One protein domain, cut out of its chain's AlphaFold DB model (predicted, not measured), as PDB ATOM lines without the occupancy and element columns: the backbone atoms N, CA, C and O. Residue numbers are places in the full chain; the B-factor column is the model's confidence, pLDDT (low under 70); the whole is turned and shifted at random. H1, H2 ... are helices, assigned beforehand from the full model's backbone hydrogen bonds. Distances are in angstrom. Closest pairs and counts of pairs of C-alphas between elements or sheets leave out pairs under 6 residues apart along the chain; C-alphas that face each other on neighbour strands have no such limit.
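Overview. This is residues 214 to 287 of the 287 residues of the protein "TfoX N-terminal domain protein" of Bacteroides coprophilus DSM 18228 = JCM 13818 (UniProt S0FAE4). What stands out? There is little regular structure: one long helix, H3, makes one side, short H1 and H2 lie among loops opposite, and residues 255 to 262 run between. What is counted? The printed part has 74 residues, 29 of them, under half, in three named helices, ordered H1, H2, H3: all helix. How large? It is compact, radius of gyration of the C-alphas 12.6 A, spanning 33 by 28 by 22 A.

Along the chain. Where is H3? H3, residues 268 to 284, runs 24.2 A from C-alpha 268 at (10.097, -22.895, -1.523) to C-alpha 284 at (-7.168, -39.407, 2.103). And the others? H2 is residues 236 to 243, 10.5 A; H1 is residues 227 to 230, 5.2 A.

Arrangement. Which helices touch? H1, H2 and H3 are apart from one another. Which backbones are in range? In H2 and H3 every O i to N i+4 pair is within hydrogen-bond range; H1 is too short for such a pair.

Size, cuts and confidence. Which links are long? H2 to H3 is long, 24 residues; H1 to H2 is tight. Any cut or low confidence? The printed part has no cut; residues 286 to 287 have pLDDT under 70.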
ATOM      1  N   CYS A 214       2.519 -26.096  20.598       90.62
ATOM      2  CA  CYS A 214       1.134 -26.048  20.152       90.62
ATOM      3  C   CYS A 214       0.322 -27.178  20.793       90.62
ATOM      4  O   CYS A 214       0.785 -28.313  20.887       90.62
ATOM      5  N   LYS A 215      -0.922 -26.897  21.205       88.50
ATOM      6  CA  LYS A 215      -1.823 -27.898  21.818       88.50
ATOM      7  C   LYS A 215      -2.783 -28.563  20.824       88.50
ATOM      8  O   LYS A 215      -3.698 -29.267  21.242       88.50
ATOM      9  N   GLY A 216      -2.549 -28.367  19.526       91.50
ATOM     10  CA  GLY A 216      -3.314 -28.945  18.422       91.50
ATOM     11  C   GLY A 216      -4.450 -28.035  17.955       91.50
ATOM     12  O   GLY A 216      -5.160 -27.453  18.774       91.50
ATOM     13  N   CYS A 217      -4.622 -27.919  16.634       92.31
ATOM     14  CA  CYS A 217      -5.478 -26.909  15.997       92.31
ATOM     15  C   CYS A 217      -6.923 -26.918  16.513       92.31
ATOM     16  O   CYS A 217      -7.470 -25.851  16.787       92.31
ATOM     17  N   ARG A 218      -7.508 -28.112  16.699       90.31
ATOM     18  CA  ARG A 218      -8.871 -28.275  17.229       90.31
ATOM     19  C   ARG A 218      -9.004 -27.817  18.671       90.31
ATOM     20  O   ARG A 218      -9.895 -27.038  18.993       90.31
ATOM     21  N   ASN A 219      -8.064 -28.230  19.513       88.25
ATOM     22  CA  ASN A 219      -8.061 -27.883  20.928       88.25
ATOM     23  C   ASN A 219      -7.901 -26.371  21.155       88.25
ATOM     24  O   ASN A 219      -8.574 -25.784  21.994       88.25
ATOM     25  N   ILE A 220      -7.038 -25.717  20.371       91.31
ATOM     26  CA  ILE A 220      -6.799 -24.267  20.478       91.31
ATOM     27  C   ILE A 220      -7.749 -23.429  19.614       91.31
ATOM     28  O   ILE A 220      -7.599 -22.208  19.565       91.31
ATOM     29  N   LYS A 221      -8.711 -24.055  18.923       92.88
ATOM     30  CA  LYS A 221      -9.674 -23.394  18.026       92.88
ATOM     31  C   LYS A 221      -8.990 -22.452  17.023       92.88
ATOM     32  O   LYS A 221      -9.358 -21.287  16.892       92.88
ATOM     33  N   GLY A 222      -7.923 -22.934  16.385       93.44
ATOM     34  CA  GLY A 222      -7.161 -22.179  15.385       93.44
ATOM     35  C   GLY A 222      -6.256 -21.061  15.919       93.44
ATOM     36  O   GLY A 222      -5.595 -20.417  15.109       93.44
ATOM     37  N   ARG A 223      -6.166 -20.837  17.238       94.12
ATOM     38  CA  ARG A 223      -5.228 -19.883  17.870       94.12
ATOM     39  C   ARG A 223      -3.800 -20.436  17.929       94.12
ATOM     40  O   ARG A 223      -3.261 -20.715  18.997       94.12
ATOM     41  N   VAL A 224      -3.235 -20.701  16.757       92.19
ATOM     42  CA  VAL A 224      -1.862 -21.193  16.573       92.19
ATOM     43  C   VAL A 224      -0.846 -20.091  16.876       92.19
ATOM     44  O   VAL A 224      -1.106 -18.916  16.650       92.19
ATOM     45  N   PHE A 225       0.331 -20.468  17.376       90.75
ATOM     46  CA  PHE A 225       1.339 -19.514  17.855       90.75
ATOM     47  C   PHE A 225       1.815 -18.520  16.783       90.75
ATOM     48  O   PHE A 225       2.224 -17.416  17.121       90.75
ATOM     49  N   TRP A 226       1.770 -18.886  15.500       90.00
ATOM     50  CA  TRP A 226       2.266 -18.040  14.417       90.00
ATOM     51  C   TRP A 226       1.294 -16.933  13.995       90.00
ATOM     52  O   TRP A 226       1.700 -16.044  13.248       90.00
ATOM     53  N   THR A 227       0.037 -16.917  14.468       91.25
ATOM     54  CA  THR A 227      -0.903 -15.844  14.082       91.25
ATOM     55  C   THR A 227      -0.430 -14.463  14.551       91.25
ATOM     56  O   THR A 227      -0.723 -13.455  13.917       91.25
ATOM     57  N   GLN A 228       0.415 -14.416  15.588       89.50
ATOM     58  CA  GLN A 228       1.084 -13.189  16.032       89.50
ATOM     59  C   GLN A 228       1.934 -12.520  14.934       89.50
ATOM     60  O   GLN A 228       2.122 -11.309  14.972       89.50
ATOM     61  N   TYR A 229       2.429 -13.282  13.952       89.19
ATOM     62  CA  TYR A 229       3.258 -12.765  12.857       89.19
ATOM     63  C   TYR A 229       2.439 -12.271  11.659       89.19
ATOM     64  O   TYR A 229       2.945 -11.509  10.844       89.19
ATOM     65  N   THR A 230       1.180 -12.697  11.545       87.62
ATOM     66  CA  THR A 230       0.263 -12.315  10.456       87.62
ATOM     67  C   THR A 230      -0.703 -11.203  10.862       87.62
ATOM     68  O   THR A 230      -1.401 -10.655  10.015       87.62
ATOM     69  N   GLY A 231      -0.729 -10.836  12.148       89.44
ATOM     70  CA  GLY A 231      -1.701  -9.890  12.699       89.44
ATOM     71  C   GLY A 231      -3.083 -10.510  12.938       89.44
ATOM     72  O   GLY A 231      -4.015  -9.801  13.315       89.44
ATOM     73  N   ASP A 232      -3.215 -11.824  12.754       92.25
ATOM     74  CA  ASP A 232      -4.446 -12.561  12.997       92.25
ATOM     75  C   ASP A 232      -4.561 -13.008  14.464       92.25
ATOM     76  O   ASP A 232      -3.587 -13.329  15.150       92.25
ATOM     77  N   THR A 233      -5.795 -13.109  14.958       93.12
ATOM     78  CA  THR A 233      -6.084 -13.725  16.268       93.12
ATOM     79  C   THR A 233      -6.364 -15.224  16.160       93.12
ATOM     80  O   THR A 233      -6.215 -15.960  17.134       93.12
ATOM     81  N   VAL A 234      -6.776 -15.686  14.977       95.62
ATOM     82  CA  VAL A 234      -7.140 -17.073  14.661       95.62
ATOM     83  C   VAL A 234      -6.684 -17.372  13.235       95.62
ATOM     84  O   VAL A 234      -6.831 -16.527  12.359       95.62
ATOM     85  N   CYS A 235      -6.182 -18.584  12.986       95.44
ATOM     86  CA  CYS A 235      -5.782 -19.047  11.658       95.44
ATOM     87  C   CYS A 235      -6.880 -18.769  10.601       95.44
ATOM     88  O   CYS A 235      -8.011 -19.243  10.768       95.44
ATOM     89  N   PRO A 236      -6.567 -18.084   9.482       96.06
ATOM     90  CA  PRO A 236      -7.552 -17.753   8.448       96.06
ATOM     91  C   PRO A 236      -8.271 -18.963   7.841       96.06
ATOM     92  O   PRO A 236      -9.459 -18.880   7.520       96.06
ATOM     93  N   ILE A 237      -7.579 -20.100   7.704       96.75
ATOM     94  CA  ILE A 237      -8.168 -21.350   7.198       96.75
ATOM     95  C   ILE A 237      -9.161 -21.924   8.214       96.75
ATOM     96  O   ILE A 237     -10.276 -22.298   7.847       96.75
ATOM     97  N   TRP A 238      -8.781 -21.943   9.497       96.25
ATOM     98  CA  TRP A 238      -9.658 -22.374  10.586       96.25
ATOM     99  C   TRP A 238     -10.933 -21.528  10.638       96.25
ATOM    100  O   TRP A 238     -12.039 -22.070  10.694       96.25
ATOM    101  N   LYS A 239     -10.772 -20.200  10.592       96.56
ATOM    102  CA  LYS A 239     -11.877 -19.239  10.585       96.56
ATOM    103  C   LYS A 239     -12.825 -19.501   9.411       96.56
ATOM    104  O   LYS A 239     -14.016 -19.680   9.631       96.56
ATOM    105  N   CYS A 240     -12.285 -19.622   8.197       96.75
ATOM    106  CA  CYS A 240     -13.070 -19.881   6.991       96.75
ATOM    107  C   CYS A 240     -13.877 -21.187   7.079       96.75
ATOM    108  O   CYS A 240     -15.074 -21.180   6.790       96.75
ATOM    109  N   CYS A 241     -13.256 -22.288   7.521       95.19
ATOM    110  CA  CYS A 241     -13.955 -23.564   7.688       95.19
ATOM    111  C   CYS A 241     -15.061 -23.473   8.745       95.19
ATOM    112  O   CYS A 241     -16.172 -23.932   8.497       95.19
ATOM    113  N   SER A 242     -14.790 -22.808   9.873       93.50
ATOM    114  CA  SER A 242     -15.783 -22.602  10.937       93.50
ATOM    115  C   SER A 242     -16.993 -21.798  10.440       93.50
ATOM    116  O   SER A 242     -18.128 -22.189  10.682       93.50
ATOM    117  N   GLU A 243     -16.764 -20.711   9.694       95.62
ATOM    118  CA  GLU A 243     -17.825 -19.861   9.123       95.62
ATOM    119  C   GLU A 243     -18.686 -20.591   8.081       95.62
ATOM    120  O   GLU A 243     -19.862 -20.279   7.924       95.62
ATOM    121  N   HIS A 244     -18.111 -21.572   7.381       93.81
ATOM    122  CA  HIS A 244     -18.808 -22.369   6.367       93.81
ATOM    123  C   HIS A 244     -19.303 -23.718   6.904       93.81
ATOM    124  O   HIS A 244     -19.749 -24.553   6.117       93.81
ATOM    125  N   ASN A 245     -19.205 -23.941   8.219       91.56
ATOM    126  CA  ASN A 245     -19.549 -25.196   8.885       91.56
ATOM    127  C   ASN A 245     -18.892 -26.432   8.233       91.56
ATOM    128  O   ASN A 245     -19.530 -27.461   8.015       91.56
ATOM    129  N   ARG A 246     -17.612 -26.307   7.870       91.06
ATOM    130  CA  ARG A 246     -16.788 -27.383   7.303       91.06
ATOM    131  C   ARG A 246     -15.789 -27.863   8.343       91.06
ATOM    132  O   ARG A 246     -15.168 -27.052   9.027       91.06
ATOM    133  N   GLU A 247     -15.561 -29.172   8.408       90.12
ATOM    134  CA  GLU A 247     -14.494 -29.719   9.254       90.12
ATOM    135  C   GLU A 247     -13.102 -29.370   8.715       90.12
ATOM    136  O   GLU A 247     -12.163 -29.155   9.486       90.12
ATOM    137  N   ASN A 248     -12.962 -29.325   7.388       94.19
ATOM    138  CA  ASN A 248     -11.710 -29.031   6.705       94.19
ATOM    139  C   ASN A 248     -11.916 -28.522   5.268       94.19
ATOM    140  O   ASN A 248     -13.041 -28.428   4.774       94.19
ATOM    141  N   CYS A 249     -10.816 -28.162   4.604       95.06
ATOM    142  CA  CYS A 249     -10.828 -27.641   3.240       95.06
ATOM    143  C   CYS A 249     -10.987 -28.699   2.136       95.06
ATOM    144  O   CYS A 249     -11.058 -28.301   0.980       95.06
ATOM    145  N   GLY A 250     -11.037 -30.002   2.432       93.56
ATOM    146  CA  GLY A 250     -10.990 -31.072   1.423       93.56
ATOM    147  C   GLY A 250     -12.122 -31.027   0.391       93.56
ATOM    148  O   GLY A 250     -11.910 -31.365  -0.767       93.56
ATOM    149  N   SER A 251     -13.301 -30.530   0.774       89.44
ATOM    150  CA  SER A 251     -14.446 -30.318  -0.126       89.44
ATOM    151  C   SER A 251     -14.547 -28.888  -0.681       89.44
ATOM    152  O   SER A 251     -15.557 -28.512  -1.277       89.44
ATOM    153  N   CYS A 252     -13.531 -28.048  -0.460       92.19
ATOM    154  CA  CYS A 252     -13.523 -26.663  -0.918       92.19
ATOM    155  C   CYS A 252     -13.123 -26.597  -2.402       92.19
ATOM    156  O   CYS A 252     -12.014 -27.013  -2.732       92.19
ATOM    157  N   PRO A 253     -13.956 -26.014  -3.290       90.88
ATOM    158  CA  PRO A 253     -13.633 -25.913  -4.717       90.88
ATOM    159  C   PRO A 253     -12.410 -25.027  -4.987       90.88
ATOM    160  O   PRO A 253     -11.741 -25.191  -5.998       90.88
ATOM    161  N   ASP A 254     -12.100 -24.123  -4.056       93.75
ATOM    162  CA  ASP A 254     -10.963 -23.214  -4.157       93.75
ATOM    163  C   ASP A 254      -9.682 -23.788  -3.524       93.75
ATOM    164  O   ASP A 254      -8.746 -23.033  -3.292       93.75
ATOM    165  N   LEU A 255      -9.630 -25.073  -3.140       93.88
ATOM    166  CA  LEU A 255      -8.437 -25.665  -2.518       93.88
ATOM    167  C   LEU A 255      -7.323 -25.920  -3.563       93.88
ATOM    168  O   LEU A 255      -7.584 -26.612  -4.545       93.88
ATOM    169  N   PRO A 256      -6.065 -25.487  -3.324       94.94
ATOM    170  CA  PRO A 256      -5.614 -24.559  -2.284       94.94
ATOM    171  C   PRO A 256      -5.903 -23.094  -2.650       94.94
ATOM    172  O   PRO A 256      -5.589 -22.640  -3.748       94.94
ATOM    173  N   CYS A 257      -6.458 -22.325  -1.705       95.62
ATOM    174  CA  CYS A 257      -6.753 -20.903  -1.916       95.62
ATOM    175  C   CYS A 257      -5.644 -20.012  -1.343       95.62
ATOM    176  O   CYS A 257      -4.752 -20.481  -0.639       95.62
ATOM    177  N   ALA A 258      -5.763 -18.695  -1.533       94.75
ATOM    178  CA  ALA A 258      -4.799 -17.699  -1.048       94.75
ATOM    179  C   ALA A 258      -4.535 -17.715   0.478       94.75
ATOM    180  O   ALA A 258      -3.585 -17.091   0.940       94.75
ATOM    181  N   ARG A 259      -5.352 -18.421   1.277       95.19
ATOM    182  CA  ARG A 259      -5.127 -18.603   2.724       95.19
ATOM    183  C   ARG A 259      -4.017 -19.614   3.046       95.19
ATOM    184  O   ARG A 259      -3.561 -19.648   4.184       95.19
ATOM    185  N   PHE A 260      -3.600 -20.436   2.082       94.81
ATOM    186  CA  PHE A 260      -2.447 -21.332   2.205       94.81
ATOM    187  C   PHE A 260      -1.160 -20.543   1.959       94.81
ATOM    188  O   PHE A 260      -0.596 -20.549   0.868       94.81
ATOM    189  N   MET A 261      -0.743 -19.800   2.981       91.12
ATOM    190  CA  MET A 261       0.445 -18.952   2.924       91.12
ATOM    191  C   MET A 261       1.719 -19.791   3.076       91.12
ATOM    192  O   MET A 261       1.728 -20.784   3.806       91.12
ATOM    193  N   LYS A 262       2.793 -19.368   2.402       91.81
ATOM    194  CA  LYS A 262       4.130 -19.951   2.560       91.81
ATOM    195  C   LYS A 262       4.762 -19.489   3.871       91.81
ATOM    196  O   LYS A 262       4.607 -18.330   4.258       91.81
ATOM    197  N   ASP A 263       5.494 -20.384   4.522       91.06
ATOM    198  CA  ASP A 263       6.360 -20.047   5.645       91.06
ATOM    199  C   ASP A 263       7.672 -19.458   5.093       91.06
ATOM    200  O   ASP A 263       8.403 -20.164   4.394       91.06
ATOM    201  N   PRO A 264       7.985 -18.175   5.365       92.12
ATOM    202  CA  PRO A 264       9.188 -17.530   4.845       92.12
ATOM    203  C   PRO A 264      10.483 -18.023   5.513       92.12
ATOM    204  O   PRO A 264      11.565 -17.588   5.123       92.12
ATOM    205  N   THR A 265      10.395 -18.871   6.544       91.12
ATOM    206  CA  THR A 265      11.553 -19.403   7.278       91.12
ATOM    207  C   THR A 265      12.099 -20.711   6.702       91.12
ATOM    208  O   THR A 265      13.178 -21.142   7.111       91.12
ATOM    209  N   ILE A 266      11.394 -21.314   5.740       93.56
ATOM    210  CA  ILE A 266      11.792 -22.546   5.044       93.56
ATOM    211  C   ILE A 266      11.871 -22.306   3.531       93.56
ATOM    212  O   ILE A 266      11.397 -21.286   3.026       93.56
ATOM    213  N   SER A 267      12.478 -23.241   2.799       97.38
ATOM    214  CA  SER A 267      12.623 -23.131   1.343       97.38
ATOM    215  C   SER A 267      11.283 -23.210   0.597       97.38
ATOM    216  O   SER A 267      10.261 -23.658   1.129       97.38
ATOM    217  N   ASP A 268      11.275 -22.771  -0.662       96.56
ATOM    218  CA  ASP A 268      10.097 -22.895  -1.523       96.56
ATOM    219  C   ASP A 268       9.757 -24.367  -1.790       96.56
ATOM    220  O   ASP A 268       8.586 -24.743  -1.743       96.56
ATOM    221  N   GLU A 269      10.774 -25.211  -1.966       97.31
ATOM    222  CA  GLU A 269      10.621 -26.651  -2.160       97.31
ATOM    223  C   GLU A 269      10.002 -27.327  -0.928       97.31
ATOM    224  O   GLU A 269       9.104 -28.164  -1.055       97.31
ATOM    225  N   GLU A 270      10.431 -26.947   0.280       95.50
ATOM    226  CA  GLU A 270       9.832 -27.448   1.523       95.50
ATOM    227  C   GLU A 270       8.387 -26.968   1.694       95.50
ATOM    228  O   GLU A 270       7.521 -27.747   2.099       95.50
ATOM    229  N   ASN A 271       8.095 -25.708   1.358       95.50
ATOM    230  CA  ASN A 271       6.729 -25.184   1.359       95.50
ATOM    231  C   ASN A 271       5.818 -25.969   0.403       95.50
ATOM    232  O   ASN A 271       4.701 -26.331   0.777       95.50
ATOM    233  N   GLU A 272       6.285 -26.259  -0.810       96.81
ATOM    234  CA  GLU A 272       5.544 -27.039  -1.805       96.81
ATOM    235  C   GLU A 272       5.318 -28.484  -1.349       96.81
ATOM    236  O   GLU A 272       4.200 -28.997  -1.457       96.81
ATOM    237  N   ALA A 273       6.337 -29.126  -0.771       96.50
ATOM    238  CA  ALA A 273       6.219 -30.470  -0.211       96.50
ATOM    239  C   ALA A 273       5.213 -30.521   0.951       96.50
ATOM    240  O   ALA A 273       4.349 -31.402   0.991       96.50
ATOM    241  N   ASN A 274       5.270 -29.546   1.863       94.81
ATOM    242  CA  ASN A 274       4.334 -29.430   2.980       94.81
ATOM    243  C   ASN A 274       2.901 -29.188   2.494       94.81
ATOM    244  O   ASN A 274       1.967 -29.822   2.990       94.81
ATOM    245  N   LEU A 275       2.715 -28.301   1.511       96.12
ATOM    246  CA  LEU A 275       1.411 -28.038   0.908       96.12
ATOM    247  C   LEU A 275       0.839 -29.295   0.254       96.12
ATOM    248  O   LEU A 275      -0.319 -29.634   0.496       96.12
ATOM    249  N   LYS A 276       1.656 -30.015  -0.519       96.38
ATOM    250  CA  LYS A 276       1.257 -31.280  -1.132       96.38
ATOM    251  C   LYS A 276       0.825 -32.296  -0.075       96.38
ATOM    252  O   LYS A 276      -0.280 -32.816  -0.167       96.38
ATOM    253  N   GLN A 277       1.620 -32.499   0.976       95.31
ATOM    254  CA  GLN A 277       1.273 -33.420   2.063       95.31
ATOM    255  C   GLN A 277      -0.038 -33.029   2.762       95.31
ATOM    256  O   GLN A 277      -0.827 -33.894   3.138       95.31
ATOM    257  N   MET A 278      -0.282 -31.730   2.959       95.50
ATOM    258  CA  MET A 278      -1.539 -31.240   3.523       95.50
ATOM    259  C   MET A 278      -2.735 -31.553   2.616       95.50
ATOM    260  O   MET A 278      -3.764 -32.003   3.116       95.50
ATOM    261  N   ILE A 279      -2.606 -31.360   1.302       95.88
ATOM    262  CA  ILE A 279      -3.661 -31.676   0.328       95.88
ATOM    263  C   ILE A 279      -3.896 -33.190   0.234       95.88
ATOM    264  O   ILE A 279      -5.049 -33.628   0.225       95.88
ATOM    265  N   ASP A 280      -2.831 -33.991   0.233       95.31
ATOM    266  CA  ASP A 280      -2.913 -35.455   0.225       95.31
ATOM    267  C   ASP A 280      -3.650 -35.955   1.477       95.31
ATOM    268  O   ASP A 280      -4.589 -36.741   1.373       95.31
ATOM    269  N   ASN A 281      -3.320 -35.408   2.654       95.00
ATOM    270  CA  ASN A 281      -4.045 -35.692   3.894       95.00
ATOM    271  C   ASN A 281      -5.528 -35.302   3.792       95.00
ATOM    272  O   ASN A 281      -6.392 -36.035   4.258       95.00
ATOM    273  N   LEU A 282      -5.853 -34.137   3.220       94.12
ATOM    274  CA  LEU A 282      -7.255 -33.747   3.048       94.12
ATOM    275  C   LEU A 282      -7.993 -34.746   2.160       94.12
ATOM    276  O   LEU A 282      -9.115 -35.091   2.499       94.12
ATOM    277  N   SER A 283      -7.346 -35.229   1.097       90.06
ATOM    278  CA  SER A 283      -7.904 -36.173   0.121       90.06
ATOM    279  C   SER A 283      -8.096 -37.581   0.697       90.06
ATOM    280  O   SER A 283      -9.128 -38.202   0.468       90.06
ATOM    281  N   GLU A 284      -7.127 -38.078   1.472       86.31
ATOM    282  CA  GLU A 284      -7.168 -39.407   2.103       86.31
ATOM    283  C   GLU A 284      -8.305 -39.532   3.129       86.31
ATOM    284  O   GLU A 284      -8.892 -40.599   3.290       86.31
ATOM    285  N   PHE A 285      -8.629 -38.432   3.814       74.88
ATOM    286  CA  PHE A 285      -9.599 -38.404   4.908       74.88
ATOM    287  C   PHE A 285     -10.899 -37.649   4.562       74.88
ATOM    288  O   PHE A 285     -11.631 -37.270   5.481       74.88
ATOM    289  N   VAL A 286     -11.212 -37.437   3.274       64.88
ATOM    290  CA  VAL A 286     -12.546 -36.961   2.860       64.88
ATOM    291  C   VAL A 286     -13.557 -38.068   3.156       64.88
ATOM    292  O   VAL A 286     -13.496 -39.142   2.560       64.88
ATOM    293  N   LYS A 287     -14.473 -37.810   4.093       50.59
ATOM    294  CA  LYS A 287     -15.702 -38.595   4.249       50.59
ATOM    295  C   LYS A 287     -16.781 -38.070   3.315       50.59
ATOM    296  O   LYS A 287     -16.889 -36.828   3.202       50.59
TER     297      LYS A 287